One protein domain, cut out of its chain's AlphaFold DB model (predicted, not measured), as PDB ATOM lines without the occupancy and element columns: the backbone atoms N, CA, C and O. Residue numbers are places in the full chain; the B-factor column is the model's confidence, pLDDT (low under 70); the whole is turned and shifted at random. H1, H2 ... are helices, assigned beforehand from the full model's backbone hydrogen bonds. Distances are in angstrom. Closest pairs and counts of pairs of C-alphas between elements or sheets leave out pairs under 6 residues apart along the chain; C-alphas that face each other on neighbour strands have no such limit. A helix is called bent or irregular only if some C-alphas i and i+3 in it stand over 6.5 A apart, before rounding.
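Overview. This is residues 169 to 269 of the 271 residues of an uncharacterized protein of Nitrospira moscoviensis (UniProt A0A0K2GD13). Two long helices, H1 and H4, run side by side in opposite directions, and a small head of two short helices packs at one end of the pair, with H2 on H1 and H3 on H2. H4 is much the longer, has a kink on its way, and its far end, with residues 259 to 269, sticks out beyond the rest as a free arm. The printed part has 101 residues with four named helices, in the order H1, H2, H3, H4, and no named strand; the class is all helix. The whole is loose, with a radius of gyration of the C-alphas of 17.5 A, and elongated, spanning 61 by 31 by 19 A.

Along the chain. H1, residues 169 to 193, begins at C-alpha 169 at (2.651, 10.781, 29.807) and measures 36.3 A from first to last C-alpha. H2 follows with residues 198 to 208, 15.6 A long. H3, residues 219 to 224, is 8.7 A long and begins at C-alpha 219 at (13.222, 28.876, 43.174). H4, residues 228 to 267, is 55.7 A long and ends at C-alpha 267 at (-13.980, 0.318, 16.655). It has a kink of 40 degrees near residue 239. H4 is neither bent nor irregular, but only just: C-alphas 244 and 247 are 6.4 A apart.

Arrangement. H1, H2 and H4 form a bundle, helices gathered side by side, and helix packing is mostly aligned. H1 and H2 make a helical hairpin and touch through residues 184 to 191 of H1 alone, at a shallow tilt of 31 degrees, opposite ways; their closest C-alphas, those of Gly 191 and Ile 201, are 5.9 A apart. H2 and H3 make a second helical hairpin and touch at a shallow tilt of 7 degrees, with the C-alphas of Tyr 206 and Arg 220 closest at 6.9 A. H1 and H3 are apart. H1 touches H4 with 35 pairs of C-alphas within 8 A, at a shallow tilt of 24 degrees, opposite ways; the closest C-alphas are those of Ala 185 and Glu 236, at 4.1 A. H4 is close to H2 but not clearly touching, with the C-alphas of Pro 198 and Asp 228 closest at 6.7 A. It is also close to H3 but not clearly touching, with the C-alphas of Phe 223 and Trp 231 closest at 6.2 A. In H1, H2 and H3 every O i to N i+4 pair is within hydrogen-bond range; in H4, 30 of 36 are.

Size, cuts and confidence. The two C-alphas farthest apart, those of Gly 195 and Thr 269, are 61.1 A apart. Without residues 259 to 269, the body spans 44 by 31 by 20 A. The printed part has no cut. The links H1 to H2 and H3 to H4 are tight, and H2 to H3, with 10 residues between, is short. Mean pLDDT of the printed part is 91.0; residues 212 to 215 and 268 to 269 are under 70.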
ATOM      1  N   GLN A 169       1.508   9.999  29.326       94.75
ATOM      2  CA  GLN A 169       2.651  10.781  29.807       94.75
ATOM      3  C   GLN A 169       2.243  12.168  30.318       94.75
ATOM      4  O   GLN A 169       2.717  12.594  31.370       94.75
ATOM      5  N   GLU A 170       1.376  12.886  29.600       93.56
ATOM      6  CA  GLU A 170       0.919  14.214  30.027       93.56
ATOM      7  C   GLU A 170       0.011  14.148  31.265       93.56
ATOM      8  O   GLU A 170       0.138  14.981  32.164       93.56
ATOM      9  N   ILE A 171      -0.842  13.124  31.371       96.12
ATOM     10  CA  ILE A 171      -1.641  12.858  32.577       96.12
ATOM     11  C   ILE A 171      -0.717  12.598  33.772       96.12
ATOM     12  O   ILE A 171      -0.879  13.245  34.805       96.12
ATOM     13  N   ALA A 172       0.292  11.737  33.617       96.62
ATOM     14  CA  ALA A 172       1.245  11.432  34.683       96.62
ATOM     15  C   ALA A 172       2.027  12.675  35.149       96.62
ATOM     16  O   ALA A 172       2.244  12.864  36.344       96.62
ATOM     17  N   LYS A 173       2.408  13.573  34.227       94.81
ATOM     18  CA  LYS A 173       3.040  14.858  34.581       94.81
ATOM     19  C   LYS A 173       2.113  15.751  35.403       94.81
ATOM     20  O   LYS A 173       2.577  16.418  36.325       94.81
ATOM     21  N   LEU A 174       0.823  15.802  35.067       95.75
ATOM     22  CA  LEU A 174      -0.154  16.572  35.839       95.75
ATOM     23  C   LEU A 174      -0.401  15.956  37.212       95.75
ATOM     24  O   LEU A 174      -0.528  16.708  38.173       95.75
ATOM     25  N   ASP A 175      -0.413  14.628  37.316       97.38
ATOM     26  CA  ASP A 175      -0.514  13.930  38.598       97.38
ATOM     27  C   ASP A 175       0.634  14.286  39.533       97.38
ATOM     28  O   ASP A 175       0.387  14.701  40.664       97.38
ATOM     29  N   LEU A 176       1.871  14.235  39.032       95.25
ATOM     30  CA  LEU A 176       3.044  14.667  39.791       95.25
ATOM     31  C   LEU A 176       2.925  16.134  40.223       95.25
ATOM     32  O   LEU A 176       3.116  16.448  41.390       95.25
ATOM     33  N   ARG A 177       2.513  17.037  39.324       93.75
ATOM     34  CA  ARG A 177       2.342  18.463  39.662       93.75
ATOM     35  C   ARG A 177       1.258  18.719  40.706       93.75
ATOM     36  O   ARG A 177       1.393  19.650  41.497       93.75
ATOM     37  N   ILE A 178       0.163  17.963  40.671       95.94
ATOM     38  CA  ILE A 178      -0.920  18.065  41.656       95.94
ATOM     39  C   ILE A 178      -0.414  17.589  43.018       95.94
ATOM     40  O   ILE A 178      -0.598  18.299  44.004       95.94
ATOM     41  N   ASP A 179       0.260  16.440  43.054       95.94
ATOM     42  CA  ASP A 179       0.855  15.879  44.268       95.94
ATOM     43  C   ASP A 179       1.917  16.816  44.874       95.94
ATOM     44  O   ASP A 179       1.864  17.126  46.064       95.94
ATOM     45  N   ASP A 180       2.806  17.373  44.049       94.62
ATOM     46  CA  ASP A 180       3.815  18.354  44.464       94.62
ATOM     47  C   ASP A 180       3.178  19.613  45.072       94.62
ATOM     48  O   ASP A 180       3.644  20.126  46.093       94.62
ATOM     49  N   CYS A 181       2.081  20.109  44.484       94.56
ATOM     50  CA  CYS A 181       1.332  21.242  45.029       94.56
ATOM     51  C   CYS A 181       0.718  20.923  46.398       94.56
ATOM     52  O   CYS A 181       0.753  21.773  47.289       94.56
ATOM     53  N   SER A 182       0.163  19.720  46.567       95.12
ATOM     54  CA  SER A 182      -0.394  19.258  47.840       95.12
ATOM     55  C   SER A 182       0.685  19.135  48.913       95.12
ATOM     56  O   SER A 182       0.555  19.742  49.974       95.12
ATOM     57  N   LYS A 183       1.797  18.454  48.611       95.62
ATOM     58  CA  LYS A 183       2.936  18.302  49.529       95.62
ATOM     59  C   LYS A 183       3.514  19.646  49.953       95.62
ATOM     60  O   LYS A 183       3.762  19.862  51.135       95.62
ATOM     61  N   THR A 184       3.688  20.563  49.002       94.81
ATOM     62  CA  THR A 184       4.190  21.914  49.280       94.81
ATOM     63  C   THR A 184       3.259  22.660  50.234       94.81
ATOM     64  O   THR A 184       3.711  23.208  51.239       94.81
ATOM     65  N   ALA A 185       1.950  22.642  49.964       95.44
ATOM     66  CA  ALA A 185       0.974  23.305  50.820       95.44
ATOM     67  C   ALA A 185       0.934  22.703  52.234       95.44
ATOM     68  O   ALA A 185       0.797  23.439  53.213       95.44
ATOM     69  N   ASP A 186       1.085  21.383  52.350       96.50
ATOM     70  CA  ASP A 186       1.107  20.687  53.634       96.50
ATOM     71  C   ASP A 186       2.373  21.003  54.444       96.50
ATOM     72  O   ASP A 186       2.266  21.256  55.646       96.50
ATOM     73  N   ILE A 187       3.546  21.082  53.798       96.50
ATOM     74  CA  ILE A 187       4.802  21.509  54.441       96.50
ATOM     75  C   ILE A 187       4.651  22.922  55.016       96.50
ATOM     76  O   ILE A 187       4.960  23.143  56.188       96.50
ATOM     77  N   VAL A 188       4.124  23.870  54.231       96.19
ATOM     78  CA  VAL A 188       3.928  25.253  54.695       96.19
ATOM     79  C   VAL A 188       2.928  25.317  55.844       96.19
ATOM     80  O   VAL A 188       3.208  25.943  56.868       96.19
ATOM     81  N   ARG A 189       1.782  24.637  55.717       96.62
ATOM     82  CA  ARG A 189       0.743  24.632  56.755       96.62
ATOM     83  C   ARG A 189       1.274  24.058  58.067       96.62
ATOM     84  O   ARG A 189       1.098  24.670  59.117       96.62
ATOM     85  N   HIS A 190       1.958  22.916  58.007       97.06
ATOM     86  CA  HIS A 190       2.565  22.286  59.175       97.06
ATOM     87  C   HIS A 190       3.676  23.157  59.781       97.06
ATOM     88  O   HIS A 190       3.758  23.295  61.000       97.06
ATOM     89  N   GLY A 191       4.504  23.794  58.949       96.88
ATOM     90  CA  GLY A 191       5.532  24.731  59.395       96.88
ATOM     91  C   GLY A 191       4.957  25.913  60.180       96.88
ATOM     92  O   GLY A 191       5.417  26.194  61.286       96.88
ATOM     93  N   LYS A 192       3.896  26.541  59.656       95.56
ATOM     94  CA  LYS A 192       3.201  27.665  60.307       95.56
ATOM     95  C   LYS A 192       2.555  27.267  61.630       95.56
ATOM     96  O   LYS A 192       2.710  27.983  62.613       95.56
ATOM     97  N   VAL A 193       1.849  26.132  61.666       96.69
ATOM     98  CA  VAL A 193       1.189  25.634  62.888       96.69
ATOM     99  C   VAL A 193       2.201  25.384  64.010       96.69
ATOM    100  O   VAL A 193       1.903  25.652  65.168       96.69
ATOM    101  N   ASN A 194       3.409  24.937  63.666       96.62
ATOM    102  CA  ASN A 194       4.483  24.688  64.628       96.62
ATOM    103  C   ASN A 194       5.371  25.912  64.916       96.62
ATOM    104  O   ASN A 194       6.374  25.773  65.610       96.62
ATOM    105  N   GLY A 195       5.050  27.093  64.375       96.12
ATOM    106  CA  GLY A 195       5.828  28.314  64.603       96.12
ATOM    107  C   GLY A 195       7.252  28.283  64.032       96.12
ATOM    108  O   GLY A 195       8.126  28.973  64.551       96.12
ATOM    109  N   ARG A 196       7.507  27.478  62.989       96.62
ATOM    110  CA  ARG A 196       8.825  27.404  62.339       96.62
ATOM    111  C   ARG A 196       9.132  28.672  61.554       96.62
ATOM    112  O   ARG A 196       8.233  29.291  60.982       96.62
ATOM    113  N   ALA A 197      10.413  29.026  61.490       96.00
ATOM    114  CA  ALA A 197      10.853  30.189  60.733       96.00
ATOM    115  C   ALA A 197      10.613  29.986  59.219       96.00
ATOM    116  O   ALA A 197      10.858  28.885  58.713       96.00
ATOM    117  N   PRO A 198      10.206  31.026  58.463       94.19
ATOM    118  CA  PRO A 198       9.973  30.937  57.017       94.19
ATOM    119  C   PRO A 198      11.137  30.310  56.236       94.19
ATOM    120  O   PRO A 198      10.926  29.443  55.390       94.19
ATOM    121  N   ALA A 199      12.376  30.674  56.578       93.31
ATOM    122  CA  ALA A 199      13.571  30.113  55.955       93.31
ATOM    123  C   ALA A 199      13.667  28.584  56.121       93.31
ATOM    124  O   ALA A 199      13.980  27.889  55.162       93.31
ATOM    125  N   GLU A 200      13.348  28.040  57.300       94.81
ATOM    126  CA  GLU A 200      13.382  26.590  57.552       94.81
ATOM    127  C   GLU A 200      12.313  25.835  56.759       94.81
ATOM    128  O   GLU A 200      12.534  24.700  56.337       94.81
ATOM    129  N   ILE A 201      11.145  26.451  56.570       95.12
ATOM    130  CA  ILE A 201      10.062  25.900  55.748       95.12
ATOM    131  C   ILE A 201      10.506  25.861  54.279       95.12
ATOM    132  O   ILE A 201      10.314  24.852  53.604       95.12
ATOM    133  N   LEU A 202      11.132  26.938  53.795       92.38
ATOM    134  CA  LEU A 202      11.627  27.039  52.423       92.38
ATOM    135  C   LEU A 202      12.704  25.987  52.106       92.38
ATOM    136  O   LEU A 202      12.680  25.402  51.023       92.38
ATOM    137  N   GLU A 203      13.624  25.723  53.039       92.69
ATOM    138  CA  GLU A 203      14.631  24.666  52.873       92.69
ATOM    139  C   GLU A 203      13.987  23.279  52.760       92.69
ATOM    140  O   GLU A 203      14.322  22.517  51.855       92.69
ATOM    141  N   GLU A 204      12.998  22.975  53.603       94.12
ATOM    142  CA  GLU A 204      12.303  21.687  53.544       94.12
ATOM    143  C   GLU A 204      11.531  21.490  52.230       94.12
ATOM    144  O   GLU A 204      11.548  20.392  51.668       94.12
ATOM    145  N   ILE A 205      10.875  22.538  51.715       92.25
ATOM    146  CA  ILE A 205      10.217  22.486  50.399       92.25
ATOM    147  C   ILE A 205      11.249  22.169  49.318       92.25
ATOM    148  O   ILE A 205      11.011  21.293  48.492       92.25
ATOM    149  N   TYR A 206      12.399  22.844  49.331       89.31
ATOM    150  CA  TYR A 206      13.436  22.641  48.323       89.31
ATOM    151  C   TYR A 206      14.015  21.218  48.341       89.31
ATOM    152  O   TYR A 206      14.260  20.641  47.282       89.31
ATOM    153  N   GLU A 207      14.206  20.638  49.526       91.31
ATOM    154  CA  GLU A 207      14.704  19.269  49.682       91.31
ATOM    155  C   GLU A 207      13.679  18.207  49.260       91.31
ATOM    156  O   GLU A 207      14.044  17.205  48.642       91.31
ATOM    157  N   LYS A 208      12.398  18.406  49.593       91.38
ATOM    158  CA  LYS A 208      11.349  17.390  49.398       91.38
ATOM    159  C   LYS A 208      10.596  17.514  48.078       91.38
ATOM    160  O   LYS A 208      10.087  16.510  47.583       91.38
ATOM    161  N   VAL A 209      10.495  18.722  47.531       88.44
ATOM    162  CA  VAL A 209       9.725  19.045  46.321       88.44
ATOM    163  C   VAL A 209      10.553  19.988  45.433       88.44
ATOM    164  O   VAL A 209      10.250  21.178  45.310       88.44
ATOM    165  N   PRO A 210      11.644  19.491  44.817       78.00
ATOM    166  CA  PRO A 210      12.530  20.329  44.022       78.00
ATOM    167  C   PRO A 210      11.806  20.831  42.768       78.00
ATOM    168  O   PRO A 210      11.593  20.095  41.805       78.00
ATOM    169  N   TYR A 211      11.451  22.114  42.767       71.31
ATOM    170  CA  TYR A 211      10.757  22.761  41.659       71.31
ATOM    171  C   TYR A 211      11.622  23.862  41.036       71.31
ATOM    172  O   TYR A 211      12.192  24.709  41.726       71.31
ATOM    173  N   GLN A 212      11.699  23.885  39.704       67.25
ATOM    174  CA  GLN A 212      12.364  24.949  38.948       67.25
ATOM    175  C   GLN A 212      11.314  25.817  38.246       67.25
ATOM    176  O   GLN A 212      10.588  25.344  37.374       67.25
ATOM    177  N   LEU A 213      11.232  27.098  38.623       63.34
ATOM    178  CA  LEU A 213      10.296  28.065  38.029       63.34
ATOM    179  C   LEU A 213      10.704  28.480  36.610       63.34
ATOM    180  O   LEU A 213       9.839  28.700  35.764       63.34
ATOM    181  N   ASN A 214      12.008  28.570  36.337       62.25
ATOM    182  CA  ASN A 214      12.574  28.811  35.012       62.25
ATOM    183  C   ASN A 214      14.070  28.430  34.982       62.25
ATOM    184  O   ASN A 214      14.669  28.116  36.006       62.25
ATOM    185  N   HIS A 215      14.685  28.491  33.798       66.25
ATOM    186  CA  HIS A 215      16.123  28.245  33.613       66.25
ATOM    187  C   HIS A 215      17.021  29.404  34.082       66.25
ATOM    188  O   HIS A 215      18.238  29.307  33.970       66.25
ATOM    189  N   GLN A 216      16.441  30.527  34.514       72.06
ATOM    190  CA  GLN A 216      17.175  31.764  34.785       72.06
ATOM    191  C   GLN A 216      17.535  31.916  36.261       72.06
ATOM    192  O   GLN A 216      18.571  32.504  36.557       72.06
ATOM    193  N   LYS A 217      16.704  31.399  37.176       77.19
ATOM    194  CA  LYS A 217      16.933  31.522  38.614       77.19
ATOM    195  C   LYS A 217      16.341  30.348  39.408       77.19
ATOM    196  O   LYS A 217      15.170  30.014  39.206       77.19
ATOM    197  N   PRO A 218      17.102  29.733  40.333       81.75
ATOM    198  CA  PRO A 218      16.571  28.737  41.260       81.75
ATOM    199  C   PRO A 218      15.427  29.299  42.118       81.75
ATOM    200  O   PRO A 218      15.502  30.421  42.614       81.75
ATOM    201  N   MET A 219      14.387  28.493  42.357       82.44
ATOM    202  CA  MET A 219      13.222  28.876  43.174       82.44
ATOM    203  C   MET A 219      13.619  29.377  44.570       82.44
ATOM    204  O   MET A 219      13.081  30.369  45.052       82.44
ATOM    205  N   ARG A 220      14.600  28.716  45.195       85.50
ATOM    206  CA  ARG A 220      15.128  29.081  46.515       85.50
ATOM    207  C   ARG A 220      15.658  30.514  46.554       85.50
ATOM    208  O   ARG A 220      15.425  31.226  47.521       85.50
ATOM    209  N   GLU A 221      16.364  30.937  45.509       86.94
ATOM    210  CA  GLU A 221      16.893  32.299  45.423       86.94
ATOM    211  C   GLU A 221      15.776  33.312  45.186       86.94
ATOM    212  O   GLU A 221      15.785  34.379  45.787       86.94
ATOM    213  N   LEU A 222      14.795  32.967  44.346       87.06
ATOM    214  CA  LEU A 222      13.642  33.831  44.100       87.06
ATOM    215  C   LEU A 222      12.853  34.098  45.390       87.06
ATOM    216  O   LEU A 222      12.525  35.245  45.679       87.06
ATOM    217  N   PHE A 223      12.566  33.061  46.178       89.12
ATOM    218  CA  PHE A 223      11.750  33.213  47.386       89.12
ATOM    219  C   PHE A 223      12.487  33.895  48.536       89.12
ATOM    220  O   PHE A 223      11.854  34.624  49.283       89.12
ATOM    221  N   ARG A 224      13.817  33.775  48.627       88.25
ATOM    222  CA  ARG A 224      14.618  34.555  49.591       88.25
ATOM    223  C   ARG A 224      14.595  36.062  49.335       88.25
ATOM    224  O   ARG A 224      14.827  36.835  50.255       88.25
ATOM    225  N   GLU A 225      14.365  36.471  48.092       90.62
ATOM    226  CA  GLU A 225      14.248  37.881  47.700       90.62
ATOM    227  C   GLU A 225      12.800  38.389  47.724       90.62
ATOM    228  O   GLU A 225      12.556  39.576  47.516       90.62
ATOM    229  N   THR A 226      11.838  37.494  47.954       90.06
ATOM    230  CA  THR A 226      10.408  37.805  47.990       90.06
ATOM    231  C   THR A 226       9.973  37.991  49.448       90.06
ATOM    232  O   THR A 226      10.432  37.230  50.299       90.06
ATOM    233  N   PRO A 227       9.089  38.953  49.773       95.81
ATOM    234  CA  PRO A 227       8.523  39.063  51.116       95.81
ATOM    235  C   PRO A 227       7.922  37.737  51.597       95.81
ATOM    236  O   PRO A 227       7.247  37.043  50.831       95.81
ATOM    237  N   ASP A 228       8.149  37.395  52.870       94.69
ATOM    238  CA  ASP A 228       7.752  36.092  53.415       94.69
ATOM    239  C   ASP A 228       6.256  35.815  53.259       94.69
ATOM    240  O   ASP A 228       5.855  34.716  52.880       94.69
ATOM    241  N   GLU A 229       5.427  36.831  53.489       94.31
ATOM    242  CA  GLU A 229       3.973  36.730  53.367       94.31
ATOM    243  C   GLU A 229       3.531  36.299  51.959       94.31
ATOM    244  O   GLU A 229       2.635  35.459  51.822       94.31
ATOM    245  N   ASP A 230       4.197  36.812  50.921       94.00
ATOM    246  CA  ASP A 230       3.832  36.576  49.527       94.00
ATOM    247  C   ASP A 230       4.161  35.143  49.096       94.00
ATOM    248  O   ASP A 230       3.303  34.437  48.555       94.00
ATOM    249  N   TRP A 231       5.390  34.674  49.348       93.06
ATOM    250  CA  TRP A 231       5.775  33.324  48.926       93.06
ATOM    251  C   TRP A 231       5.094  32.251  49.782       93.06
ATOM    252  O   TRP A 231       4.699  31.214  49.247       93.06
ATOM    253  N   ILE A 232       4.882  32.500  51.082       95.06
ATOM    254  CA  ILE A 232       4.131  31.590  51.960       95.06
ATOM    255  C   ILE A 232       2.708  31.425  51.435       95.06
ATOM    256  O   ILE A 232       2.229  30.296  51.298       95.06
ATOM    257  N   TRP A 233       2.035  32.530  51.098       95.94
ATOM    258  CA  TRP A 233       0.705  32.467  50.501       95.94
ATOM    259  C   TRP A 233       0.716  31.692  49.180       95.94
ATOM    260  O   TRP A 233      -0.150  30.845  48.949       95.94
ATOM    261  N   GLU A 234       1.704  31.942  48.322       94.19
ATOM    262  CA  GLU A 234       1.820  31.310  47.007       94.19
ATOM    263  C   GLU A 234       2.072  29.795  47.099       94.19
ATOM    264  O   GLU A 234       1.553  29.024  46.281       94.19
ATOM    265  N   MET A 235       2.831  29.356  48.105       93.75
ATOM    266  CA  MET A 235       3.138  27.948  48.361       93.75
ATOM    267  C   MET A 235       2.010  27.214  49.099       93.75
ATOM    268  O   MET A 235       1.766  26.047  48.801       93.75
ATOM    269  N   GLU A 236       1.281  27.880  50.000       95.00
ATOM    270  CA  GLU A 236       0.153  27.295  50.742       95.00
ATOM    271  C   GLU A 236      -1.159  27.359  49.948       95.00
ATOM    272  O   GLU A 236      -1.758  26.341  49.592       95.00
ATOM    273  N   VAL A 237      -1.624  28.574  49.660       95.94
ATOM    274  CA  VAL A 237      -2.926  28.843  49.037       95.94
ATOM    275  C   VAL A 237      -2.814  28.766  47.517       95.94
ATOM    276  O   VAL A 237      -3.666  28.150  46.865       95.94
ATOM    277  N   GLY A 238      -1.781  29.386  46.944       94.75
ATOM    278  CA  GLY A 238      -1.546  29.419  45.499       94.75
ATOM    279  C   GLY A 238      -1.402  28.015  44.908       94.75
ATOM    280  O   GLY A 238      -2.092  27.682  43.942       94.75
ATOM    281  N   SER A 239      -0.599  27.152  45.536       93.25
ATOM    282  CA  SER A 239      -0.412  25.749  45.129       93.25
ATOM    283  C   SER A 239      -1.717  24.960  45.133       93.25
ATOM    284  O   SER A 239      -2.065  24.349  44.120       93.25
ATOM    285  N   GLY A 240      -2.497  25.035  46.218       91.12
ATOM    286  CA  GLY A 240      -3.800  24.367  46.290       91.12
ATOM    287  C   GLY A 240      -4.768  24.860  45.210       91.12
ATOM    288  O   GLY A 240      -5.444  24.067  44.549       91.12
ATOM    289  N   LYS A 241      -4.787  26.176  44.951       95.44
ATOM    290  CA  LYS A 241      -5.592  26.763  43.872       95.44
ATOM    291  C   LYS A 241      -5.130  26.300  42.489       95.44
ATOM    292  O   LYS A 241      -5.990  25.965  41.678       95.44
ATOM    293  N   ARG A 242      -3.824  26.244  42.202       94.38
ATOM    294  CA  ARG A 242      -3.297  25.737  40.918       94.38
ATOM    295  C   ARG A 242      -3.661  24.274  40.699       94.38
ATOM    296  O   ARG A 242      -4.187  23.940  39.635       94.38
ATOM    297  N   ALA A 243      -3.446  23.432  41.707       95.31
ATOM    298  CA  ALA A 243      -3.795  22.018  41.655       95.31
ATOM    299  C   ALA A 243      -5.286  21.824  41.348       95.31
ATOM    300  O   ALA A 243      -5.632  21.123  40.398       95.31
ATOM    301  N   GLY A 244      -6.168  22.504  42.085       94.25
ATOM    302  CA  GLY A 244      -7.613  22.331  41.941       94.25
ATOM    303  C   GLY A 244      -8.245  23.044  40.741       94.25
ATOM    304  O   GLY A 244      -9.240  22.558  40.212       94.25
ATOM    305  N   ARG A 245      -7.716  24.197  40.305       96.19
ATOM    306  CA  ARG A 245      -8.367  25.050  39.288       96.19
ATOM    307  C   ARG A 245      -7.691  25.040  37.923       96.19
ATOM    308  O   ARG A 245      -8.324  25.444  36.955       96.19
ATOM    309  N   ILE A 246      -6.433  24.609  37.837       95.19
ATOM    310  CA  ILE A 246      -5.687  24.556  36.574       95.19
ATOM    311  C   ILE A 246      -5.362  23.105  36.230       95.19
ATOM    312  O   ILE A 246      -5.816  22.596  35.208       95.19
ATOM    313  N   PHE A 247      -4.607  22.420  37.090       96.25
ATOM    314  CA  PHE A 247      -4.080  21.094  36.762       96.25
ATOM    315  C   PHE A 247      -5.147  20.002  36.818       96.25
ATOM    316  O   PHE A 247      -5.214  19.183  35.907       96.25
ATOM    317  N   GLY A 248      -6.020  20.017  37.828       97.31
ATOM    318  CA  GLY A 248      -7.124  19.066  37.961       97.31
ATOM    319  C   GLY A 248      -8.068  19.066  36.751       97.31
ATOM    320  O   GLY A 248      -8.241  18.014  36.133       97.31
ATOM    321  N   PRO A 249      -8.633  20.221  36.349       97.75
ATOM    322  CA  PRO A 249      -9.483  20.310  35.162       97.75
ATOM    323  C   PRO A 249      -8.761  19.897  33.874       97.75
ATOM    324  O   PRO A 249      -9.323  19.159  33.065       97.75
ATOM    325  N   LEU A 250      -7.497  20.302  33.700       96.12
ATOM    326  CA  LEU A 250      -6.705  19.898  32.536       96.12
ATOM    327  C   LEU A 250      -6.478  18.379  32.503       96.12
ATOM    328  O   LEU A 250      -6.634  17.760  31.454       96.12
ATOM    329  N   LYS A 251      -6.185  17.756  33.651       97.06
ATOM    330  CA  LYS A 251      -6.068  16.297  33.769       97.06
ATOM    331  C   LYS A 251      -7.375  15.616  33.371       97.06
ATOM    332  O   LYS A 251      -7.348  14.664  32.599       97.06
ATOM    333  N   GLN A 252      -8.514  16.094  33.872       97.81
ATOM    334  CA  GLN A 252      -9.825  15.528  33.536       97.81
ATOM    335  C   GLN A 252     -10.115  15.610  32.034       97.81
ATOM    336  O   GLN A 252     -10.589  14.633  31.454       97.81
ATOM    337  N   LEU A 253      -9.770  16.734  31.397       95.81
ATOM    338  CA  LEU A 253      -9.855  16.881  29.946       95.81
ATOM    339  C   LEU A 253      -8.986  15.837  29.232       95.81
ATOM    340  O   LEU A 253      -9.482  15.129  28.359       95.81
ATOM    341  N   LEU A 254      -7.717  15.678  29.625       95.44
ATOM    342  CA  LEU A 254      -6.825  14.691  29.008       95.44
ATOM    343  C   LEU A 254      -7.301  13.249  29.219       95.44
ATOM    344  O   LEU A 254      -7.240  12.454  28.285       95.44
ATOM    345  N   VAL A 255      -7.827  12.908  30.399       97.00
ATOM    346  CA  VAL A 255      -8.424  11.589  30.683       97.00
ATOM    347  C   VAL A 255      -9.644  11.337  29.793       97.00
ATOM    348  O   VAL A 255      -9.812  10.237  29.264       97.00
ATOM    349  N   HIS A 256     -10.487  12.350  29.586       96.25
ATOM    350  CA  HIS A 256     -11.620  12.245  28.673       96.25
ATOM    351  C   HIS A 256     -11.162  11.992  27.230       96.25
ATOM    352  O   HIS A 256     -11.639  11.050  26.596       96.25
ATOM    353  N   LEU A 257     -10.196  12.774  26.739       94.69
ATOM    354  CA  LEU A 257      -9.614  12.588  25.407       94.69
ATOM    355  C   LEU A 257      -8.972  11.202  25.271       94.69
ATOM    356  O   LEU A 257      -9.182  10.517  24.275       94.69
ATOM    357  N   ARG A 258      -8.249  10.740  26.296       95.06
ATOM    358  CA  ARG A 258      -7.629   9.410  26.338       95.06
ATOM    359  C   ARG A 258      -8.650   8.297  26.143       95.06
ATOM    360  O   ARG A 258      -8.372   7.355  25.402       95.06
ATOM    361  N   ARG A 259      -9.828   8.420  26.764       95.94
ATOM    362  CA  ARG A 259     -10.941   7.478  26.584       95.94
ATOM    363  C   ARG A 259     -11.461   7.484  25.145       95.94
ATOM    364  O   ARG A 259     -11.604   6.412  24.567       95.94
ATOM    365  N   GLN A 260     -11.686   8.664  24.564       94.50
ATOM    366  CA  GLN A 260     -12.129   8.788  23.166       94.50
ATOM    367  C   GLN A 260     -11.121   8.167  22.190       94.50
ATOM    368  O   GLN A 260     -11.500   7.441  21.276       94.50
ATOM    369  N   VAL A 261      -9.822   8.391  22.414       94.00
ATOM    370  CA  VAL A 261      -8.746   7.789  21.615       94.00
ATOM    371  C   VAL A 261      -8.771   6.255  21.716       94.00
ATOM    372  O   VAL A 261      -8.669   5.577  20.697       94.00
ATOM    373  N   THR A 262      -8.982   5.682  22.907       93.25
ATOM    374  CA  THR A 262      -9.111   4.220  23.079       93.25
ATOM    375  C   THR A 262     -10.324   3.631  22.376       93.25
ATOM    376  O   THR A 262     -10.265   2.507  21.875       93.25
ATOM    377  N   GLU A 263     -11.439   4.356  22.344       93.75
ATOM    378  CA  GLU A 263     -12.654   3.900  21.669       93.75
ATOM    379  C   GLU A 263     -12.428   3.706  20.161       93.75
ATOM    380  O   GLU A 263     -12.956   2.743  19.602       93.75
ATOM    381  N   LEU A 264     -11.554   4.503  19.530       91.00
ATOM    382  CA  LEU A 264     -11.163   4.314  18.124       91.00
ATOM    383  C   LEU A 264     -10.488   2.957  17.878       91.00
ATOM    384  O   LEU A 264     -10.840   2.250  16.936       91.00
ATOM    385  N   ASN A 265      -9.581   2.535  18.765       82.25
ATOM    386  CA  ASN A 265      -8.920   1.225  18.670       82.25
ATOM    387  C   ASN A 265      -9.917   0.056  18.769       82.25
ATOM    388  O   ASN A 265      -9.751  -0.981  18.121       82.25
ATOM    389  N   ARG A 266     -10.965   0.217  19.586       80.88
ATOM    390  CA  ARG A 266     -12.024  -0.791  19.755       80.88
ATOM    391  C   ARG A 266     -12.965  -0.852  18.554       80.88
ATOM    392  O   ARG A 266     -13.486  -1.922  18.258       80.88
ATOM    393  N   ALA A 267     -13.191   0.273  17.881       75.19
ATOM    394  CA  ALA A 267     -13.980   0.318  16.655       75.19
ATOM    395  C   ALA A 267     -13.230  -0.339  15.484       75.19
ATOM    396  O   ALA A 267     -13.805  -1.173  14.794       75.19
ATOM    397  N   ALA A 268     -11.929  -0.067  15.342       64.25
ATOM    398  CA  ALA A 268     -11.083  -0.619  14.276       64.25
ATOM    399  C   ALA A 268     -10.858  -2.147  14.354       64.25
ATOM    400  O   ALA A 268     -10.314  -2.743  13.427       64.25
ATOM    401  N   THR A 269     -11.239  -2.788  15.465       56.72
ATOM    402  CA  THR A 269     -11.108  -4.239  15.692       56.72
ATOM    403  C   THR A 269     -12.421  -5.008  15.531       56.72
ATOM    404  O   THR A 269     -12.425  -6.228  15.702       56.72
TER     405      THR A 269